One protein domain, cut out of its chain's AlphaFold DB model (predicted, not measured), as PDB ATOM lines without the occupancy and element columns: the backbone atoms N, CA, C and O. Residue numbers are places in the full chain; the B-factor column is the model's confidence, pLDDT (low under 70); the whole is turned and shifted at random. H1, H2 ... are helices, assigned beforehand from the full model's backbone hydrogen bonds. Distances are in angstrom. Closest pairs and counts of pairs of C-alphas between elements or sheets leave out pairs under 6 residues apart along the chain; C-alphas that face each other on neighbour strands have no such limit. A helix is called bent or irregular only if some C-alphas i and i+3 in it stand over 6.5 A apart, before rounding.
ATOM      1  N   CYS A 177      46.507  -6.736  31.324       94.12
ATOM      2  CA  CYS A 177      47.445  -5.937  32.110       94.12
ATOM      3  C   CYS A 177      46.910  -5.671  33.526       94.12
ATOM      4  O   CYS A 177      47.641  -5.862  34.502       94.12
ATOM      5  N   VAL A 178      45.633  -5.294  33.655       96.75
ATOM      6  CA  VAL A 178      44.991  -5.056  34.956       96.75
ATOM      7  C   VAL A 178      44.972  -6.335  35.797       96.75
ATOM      8  O   VAL A 178      45.389  -6.297  36.958       96.75
ATOM      9  N   ARG A 179      44.595  -7.485  35.220       96.81
ATOM     10  CA  ARG A 179      44.620  -8.784  35.920       96.81
ATOM     11  C   ARG A 179      46.013  -9.128  36.445       96.81
ATOM     12  O   ARG A 179      46.163  -9.477  37.615       96.81
ATOM     13  N   ARG A 180      47.053  -8.972  35.621       95.56
ATOM     14  CA  ARG A 180      48.442  -9.242  36.036       95.56
ATOM     15  C   ARG A 180      48.913  -8.326  37.158       95.56
ATOM     16  O   ARG A 180      49.612  -8.782  38.065       95.56
ATOM     17  N   VAL A 181      48.530  -7.050  37.119       97.12
ATOM     18  CA  VAL A 181      48.839  -6.102  38.195       97.12
ATOM     19  C   VAL A 181      48.140  -6.517  39.488       97.12
ATOM     20  O   VAL A 181      48.795  -6.538  40.524       97.12
ATOM     21  N   GLN A 182      46.864  -6.906  39.436       96.94
ATOM     22  CA  GLN A 182      46.093  -7.317  40.617       96.94
ATOM     23  C   GLN A 182      46.671  -8.561  41.310       96.94
ATOM     24  O   GLN A 182      46.719  -8.606  42.538       96.94
ATOM     25  N   VAL A 183      47.162  -9.542  40.546       97.44
ATOM     26  CA  VAL A 183      47.771 -10.769  41.098       97.44
ATOM     27  C   VAL A 183      49.129 -10.493  41.761       97.44
ATOM     28  O   VAL A 183      49.545 -11.221  42.663       97.44
ATOM     29  N   SER A 184      49.835  -9.434  41.352       97.25
ATOM     30  CA  SER A 184      51.177  -9.122  41.845       97.25
ATOM     31  C   SER A 184      51.176  -7.952  42.841       97.25
ATOM     32  O   SER A 184      51.153  -6.786  42.434       97.25
ATOM     33  N   PRO A 185      51.336  -8.194  44.159       94.69
ATOM     34  CA  PRO A 185      51.368  -7.113  45.151       94.69
ATOM     35  C   PRO A 185      52.549  -6.144  44.949       94.69
ATOM     36  O   PRO A 185      52.499  -4.983  45.363       94.69
ATOM     37  N   VAL A 186      53.628  -6.596  44.301       95.00
ATOM     38  CA  VAL A 186      54.758  -5.737  43.917       95.00
ATOM     39  C   VAL A 186      54.360  -4.796  42.781       95.00
ATOM     40  O   VAL A 186      54.727  -3.621  42.819       95.00
ATOM     41  N   ALA A 187      53.594  -5.279  41.799       94.44
ATOM     42  CA  ALA A 187      53.103  -4.456  40.699       94.44
ATOM     43  C   ALA A 187      52.140  -3.374  41.204       94.44
ATOM     44  O   ALA A 187      52.362  -2.200  40.907       94.44
ATOM     45  N   VAL A 188      51.165  -3.729  42.053       96.12
ATOM     46  CA  VAL A 188      50.246  -2.755  42.677       96.12
ATOM     47  C   VAL A 188      51.022  -1.643  43.387       96.12
ATOM     48  O   VAL A 188      50.778  -0.458  43.167       96.12
ATOM     49  N   ARG A 189      52.029  -2.003  44.192       95.94
ATOM     50  CA  ARG A 189      52.867  -1.023  44.905       95.94
ATOM     51  C   ARG A 189      53.604  -0.079  43.960       95.94
ATOM     52  O   ARG A 189      53.716   1.111  44.255       95.94
ATOM     53  N   ARG A 190      54.126  -0.593  42.845       96.81
ATOM     54  CA  ARG A 190      54.799   0.231  41.833       96.81
ATOM     55  C   ARG A 190      53.819   1.209  41.194       96.81
ATOM     56  O   ARG A 190      54.137   2.391  41.135       96.81
ATOM     57  N   VAL A 191      52.627   0.752  40.805       95.62
ATOM     58  CA  VAL A 191      51.573   1.613  40.238       95.62
ATOM     59  C   VAL A 191      51.218   2.742  41.205       95.62
ATOM     60  O   VAL A 191      51.282   3.908  40.824       95.62
ATOM     61  N   LEU A 192      50.955   2.424  42.475       94.88
ATOM     62  CA  LEU A 192      50.672   3.435  43.499       94.88
ATOM     63  C   LEU A 192      51.836   4.420  43.681       94.88
ATOM     64  O   LEU A 192      51.613   5.623  43.774       94.88
ATOM     65  N   THR A 193      53.082   3.940  43.664       95.62
ATOM     66  CA  THR A 193      54.269   4.811  43.735       95.62
ATOM     67  C   THR A 193      54.318   5.792  42.558       95.62
ATOM     68  O   THR A 193      54.574   6.981  42.750       95.62
ATOM     69  N   HIS A 194      54.037   5.329  41.338       95.69
ATOM     70  CA  HIS A 194      53.988   6.204  40.167       95.69
ATOM     71  C   HIS A 194      52.846   7.222  40.243       95.69
ATOM     72  O   HIS A 194      53.078   8.391  39.949       95.69
ATOM     73  N   LEU A 195      51.660   6.821  40.712       93.81
ATOM     74  CA  LEU A 195      50.543   7.744  40.937       93.81
ATOM     75  C   LEU A 195      50.894   8.822  41.968       93.81
ATOM     76  O   LEU A 195      50.647  10.000  41.729       93.81
ATOM     77  N   THR A 196      51.546   8.458  43.079       92.69
ATOM     78  CA  THR A 196      51.999   9.452  44.070       92.69
ATOM     79  C   THR A 196      53.038  10.416  43.508       92.69
ATOM     80  O   THR A 196      53.049  11.587  43.878       92.69
ATOM     81  N   LYS A 197      53.897   9.950  42.592       94.81
ATOM     82  CA  LYS A 197      54.874  10.806  41.917       94.81
ATOM     83  C   LYS A 197      54.186  11.793  40.974       94.81
ATOM     84  O   LYS A 197      54.480  12.978  41.048       94.81
ATOM     85  N   LEU A 198      53.243  11.323  40.158       94.25
ATOM     86  CA  LEU A 198      52.447  12.190  39.285       94.25
ATOM     87  C   LEU A 198      51.675  13.246  40.086       94.25
ATOM     88  O   LEU A 198      51.557  14.383  39.642       94.25
ATOM     89  N   LEU A 199      51.188  12.888  41.279       91.75
ATOM     90  CA  LEU A 199      50.503  13.827  42.167       91.75
ATOM     91  C   LEU A 199      51.450  14.917  42.675       91.75
ATOM     92  O   LEU A 199      51.074  16.082  42.719       91.75
ATOM     93  N   ALA A 200      52.682  14.546  43.032       92.88
ATOM     94  CA  ALA A 200      53.702  15.492  43.479       92.88
ATOM     95  C   ALA A 200      54.160  16.455  42.369       92.88
ATOM     96  O   ALA A 200      54.657  17.535  42.669       92.88
ATOM     97  N   GLU A 201      54.001  16.063  41.105       95.50
ATOM     98  CA  GLU A 201      54.355  16.853  39.921       95.50
ATOM     99  C   GLU A 201      53.159  17.673  39.382       95.50
ATOM    100  O   GLU A 201      53.228  18.184  38.269       95.50
ATOM    101  N   ASP A 202      52.055  17.780  40.140       90.38
ATOM    102  CA  ASP A 202      50.780  18.416  39.744       90.38
ATOM    103  C   ASP A 202      50.149  17.845  38.448       90.38
ATOM    104  O   ASP A 202      49.163  18.374  37.930       90.38
ATOM    105  N   GLY A 203      50.639  16.703  37.952       88.50
ATOM    106  CA  GLY A 203      50.183  16.081  36.705       88.50
ATOM    107  C   GLY A 203      48.757  15.522  36.758       88.50
ATOM    108  O   GLY A 203      48.156  15.282  35.712       88.50
ATOM    109  N   LEU A 204      48.195  15.341  37.961       89.06
ATOM    110  CA  LEU A 204      46.803  14.916  38.159       89.06
ATOM    111  C   LEU A 204      45.785  16.066  38.101       89.06
ATOM    112  O   LEU A 204      44.591  15.797  38.187       89.06
ATOM    113  N   ARG A 205      46.214  17.330  37.951       90.94
ATOM    114  CA  ARG A 205      45.274  18.460  37.795       90.94
ATOM    115  C   ARG A 205      44.651  18.550  36.404       90.94
ATOM    116  O   ARG A 205      43.696  19.298  36.218       90.94
ATOM    117  N   ASP A 206      45.192  17.822  35.431       94.12
ATOM    118  CA  ASP A 206      44.620  17.757  34.089       94.12
ATOM    119  C   ASP A 206      43.209  17.123  34.158       94.12
ATOM    120  O   ASP A 206      43.069  16.042  34.745       94.12
ATOM    121  N   PRO A 207      42.168  17.760  33.577       95.62
ATOM    122  CA  PRO A 207      40.783  17.285  33.619       95.62
ATOM    123  C   PRO A 207      40.589  15.821  33.217       95.62
ATOM    124  O   PRO A 207      39.670  15.169  33.717       95.62
ATOM    125  N   LYS A 208      41.465  15.261  32.372       95.62
ATOM    126  CA  LYS A 208      41.395  13.842  31.988       95.62
ATOM    127  C   LYS A 208      41.558  12.875  33.169       95.62
ATOM    128  O   LYS A 208      41.163  11.718  33.065       95.62
ATOM    129  N   TRP A 209      42.132  13.334  34.284       95.75
ATOM    130  CA  TRP A 209      42.332  12.538  35.495       95.75
ATOM    131  C   TRP A 209      41.224  12.698  36.536       95.75
ATOM    132  O   TRP A 209      41.279  11.997  37.546       95.75
ATOM    133  N   ALA A 210      40.221  13.558  36.320       93.75
ATOM    134  CA  ALA A 210      39.182  13.840  37.318       93.75
ATOM    135  C   ALA A 210      38.509  12.557  37.842       93.75
ATOM    136  O   ALA A 210      38.498  12.306  39.045       93.75
ATOM    137  N   SER A 211      38.097  11.667  36.933       94.88
ATOM    138  CA  SER A 211      37.506  10.373  37.296       94.88
ATOM    139  C   SER A 211      38.457   9.494  38.116       94.88
ATOM    140  O   SER A 211      38.048   8.837  39.070       94.88
ATOM    141  N   THR A 212      39.750   9.500  37.786       94.12
ATOM    142  CA  THR A 212      40.765   8.720  38.507       94.12
ATOM    143  C   THR A 212      40.969   9.257  39.922       94.12
ATOM    144  O   THR A 212      41.126   8.471  40.859       94.12
ATOM    145  N   VAL A 213      40.941  10.580  40.095       93.81
ATOM    146  CA  VAL A 213      41.035  11.233  41.408       93.81
ATOM    147  C   VAL A 213      39.825  10.872  42.272       93.81
ATOM    148  O   VAL A 213      40.014  10.472  43.423       93.81
ATOM    149  N   ASP A 214      38.614  10.907  41.718       94.25
ATOM    150  CA  ASP A 214      37.395  10.515  42.437       94.25
ATOM    151  C   ASP A 214      37.470   9.061  42.927       94.25
ATOM    152  O   ASP A 214      37.240   8.774  44.109       94.25
ATOM    153  N   PHE A 215      37.895   8.137  42.059       94.56
ATOM    154  CA  PHE A 215      38.105   6.739  42.446       94.56
ATOM    155  C   PHE A 215      39.209   6.570  43.494       94.56
ATOM    156  O   PHE A 215      39.067   5.747  44.401       94.56
ATOM    157  N   ALA A 216      40.290   7.351  43.427       92.38
ATOM    158  CA  ALA A 216      41.348   7.315  44.433       92.38
ATOM    159  C   ALA A 216      40.839   7.755  45.817       92.38
ATOM    160  O   ALA A 216      41.214   7.157  46.828       92.38
ATOM    161  N   VAL A 217      39.941   8.746  45.876       93.12
ATOM    162  CA  VAL A 217      39.286   9.175  47.122       93.12
ATOM    163  C   VAL A 217      38.392   8.066  47.683       93.12
ATOM    164  O   VAL A 217      38.450   7.778  48.882       93.12
ATOM    165  N   VAL A 218      37.597   7.405  46.835       96.06
ATOM    166  CA  VAL A 218      36.768   6.254  47.241       96.06
ATOM    167  C   VAL A 218      37.642   5.118  47.777       96.06
ATOM    168  O   VAL A 218      37.377   4.592  48.860       96.06
ATOM    169  N   LEU A 219      38.732   4.791  47.077       93.12
ATOM    170  CA  LEU A 219      39.688   3.770  47.497       93.12
ATOM    171  C   LEU A 219      40.325   4.115  48.848       93.12
ATOM    172  O   LEU A 219      40.373   3.265  49.735       93.12
ATOM    173  N   ALA A 220      40.778   5.356  49.041       92.56
ATOM    174  CA  ALA A 220      41.382   5.797  50.296       92.56
ATOM    175  C   ALA A 220      40.406   5.672  51.478       92.56
ATOM    176  O   ALA A 220      40.791   5.214  52.558       92.56
ATOM    177  N   ARG A 221      39.128   6.014  51.268       94.81
ATOM    178  CA  ARG A 221      38.068   5.831  52.274       94.81
ATOM    179  C   ARG A 221      37.838   4.354  52.592       94.81
ATOM    180  O   ARG A 221      37.771   4.004  53.771       94.81
ATOM    181  N   ALA A 222      37.765   3.494  51.577       92.75
ATOM    182  CA  ALA A 222      37.572   2.054  51.745       92.75
ATOM    183  C   ALA A 222      38.745   1.395  52.488       92.75
ATOM    184  O   ALA A 222      38.533   0.647  53.442       92.75
ATOM    185  N   VAL A 223      39.985   1.730  52.119       91.25
ATOM    186  CA  VAL A 223      41.195   1.259  52.812       91.25
ATOM    187  C   VAL A 223      41.211   1.759  54.255       91.25
ATOM    188  O   VAL A 223      41.445   0.975  55.169       91.25
ATOM    189  N   GLY A 224      40.893   3.035  54.488       90.75
ATOM    190  CA  GLY A 224      40.795   3.590  55.838       90.75
ATOM    191  C   GLY A 224      39.745   2.882  56.700       90.75
ATOM    192  O   GLY A 224      39.987   2.641  57.882       90.75
ATOM    193  N   ALA A 225      38.602   2.506  56.119       90.38
ATOM    194  CA  ALA A 225      37.575   1.718  56.798       90.38
ATOM    195  C   ALA A 225      38.046   0.287  57.098       90.38
ATOM    196  O   ALA A 225      37.917  -0.163  58.235       90.38
ATOM    197  N   GLY A 226      38.655  -0.396  56.127       85.06
ATOM    198  CA  GLY A 226      39.142  -1.769  56.284       85.06
ATOM    199  C   GLY A 226      40.330  -1.900  57.240       85.06
ATOM    200  O   GLY A 226      40.395  -2.846  58.023       85.06
ATOM    201  N   CYS A 227      41.253  -0.934  57.251       80.12
ATOM    202  CA  CYS A 227      42.397  -0.941  58.164       80.12
ATOM    203  C   CYS A 227      41.978  -0.822  59.635       80.12
ATOM    204  O   CYS A 227      42.636  -1.412  60.491       80.12
ATOM    205  N   ARG A 228      40.868  -0.133  59.936       75.56
ATOM    206  CA  ARG A 228      40.304  -0.090  61.297       75.56
ATOM    207  C   ARG A 228      39.808  -1.463  61.752       75.56
ATOM    208  O   ARG A 228      39.996  -1.822  62.909       75.56
ATOM    209  N   THR A 229      39.264  -2.257  60.835       72.44
ATOM    210  CA  THR A 229      38.847  -3.645  61.095       72.44
ATOM    211  C   THR A 229      40.045  -4.596  61.210       72.44
ATOM    212  O   THR A 229      40.012  -5.576  61.950       72.44
ATOM    213  N   SER A 230      41.135  -4.290  60.505       62.50
ATOM    214  CA  SER A 230      42.310  -5.151  60.353       62.50
ATOM    215  C   SER A 230      43.387  -4.987  61.440       62.50
ATOM    216  O   SER A 230      44.435  -5.632  61.350       62.50
TER     217      SER A 230
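Overview. This is residues 177 to 230 of the 243 residues of an uncharacterized protein of Promicromonospora sp. AC04 (UniProt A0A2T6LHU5). Three helices make a loose, open frame with few contacts: short H1 turns a corner into H2, and the link of residues 201 to 206 then spans the gap from H2 to the long H3, which is apart from both other helices and stands free at residues 207 to 211 and 217 to 229. The printed part has 54 residues with three named helices, H1, H2, H3 in chain order, and no named strand: all helix. It is loose, radius of gyration of the C-alphas 12.7 A, spanning 34 by 25 by 18 A.

Along the chain. H1 is residues 177 to 183, from C-alpha 177 at (47.445, -5.937, 32.110). H2, residues 185 to 200, is 22.8 A long. H3, residues 207 to 229, is 34.6 A long and ends at (38.847, -3.645, 61.095); it is irregular, C-alphas 208 and 211 being 7.4 A apart.

Arrangement. H1 and H2 only just touch, only at the corner, with 3 pairs of C-alphas within 8 A; the closest are Val 181 and Ala 187, 5.2 A. They run opposite ways at a steep tilt of 61 degrees. H3 is apart from both. Every O i to N i+4 pair is within hydrogen-bond range in H1 and H2, 15 of 19 in H3.

Size, cuts and confidence. The farthest C-alphas, Asp 206 and Thr 229, are 34.9 A apart. The printed part has no cut and no long link. Only residue 230 has pLDDT under 70.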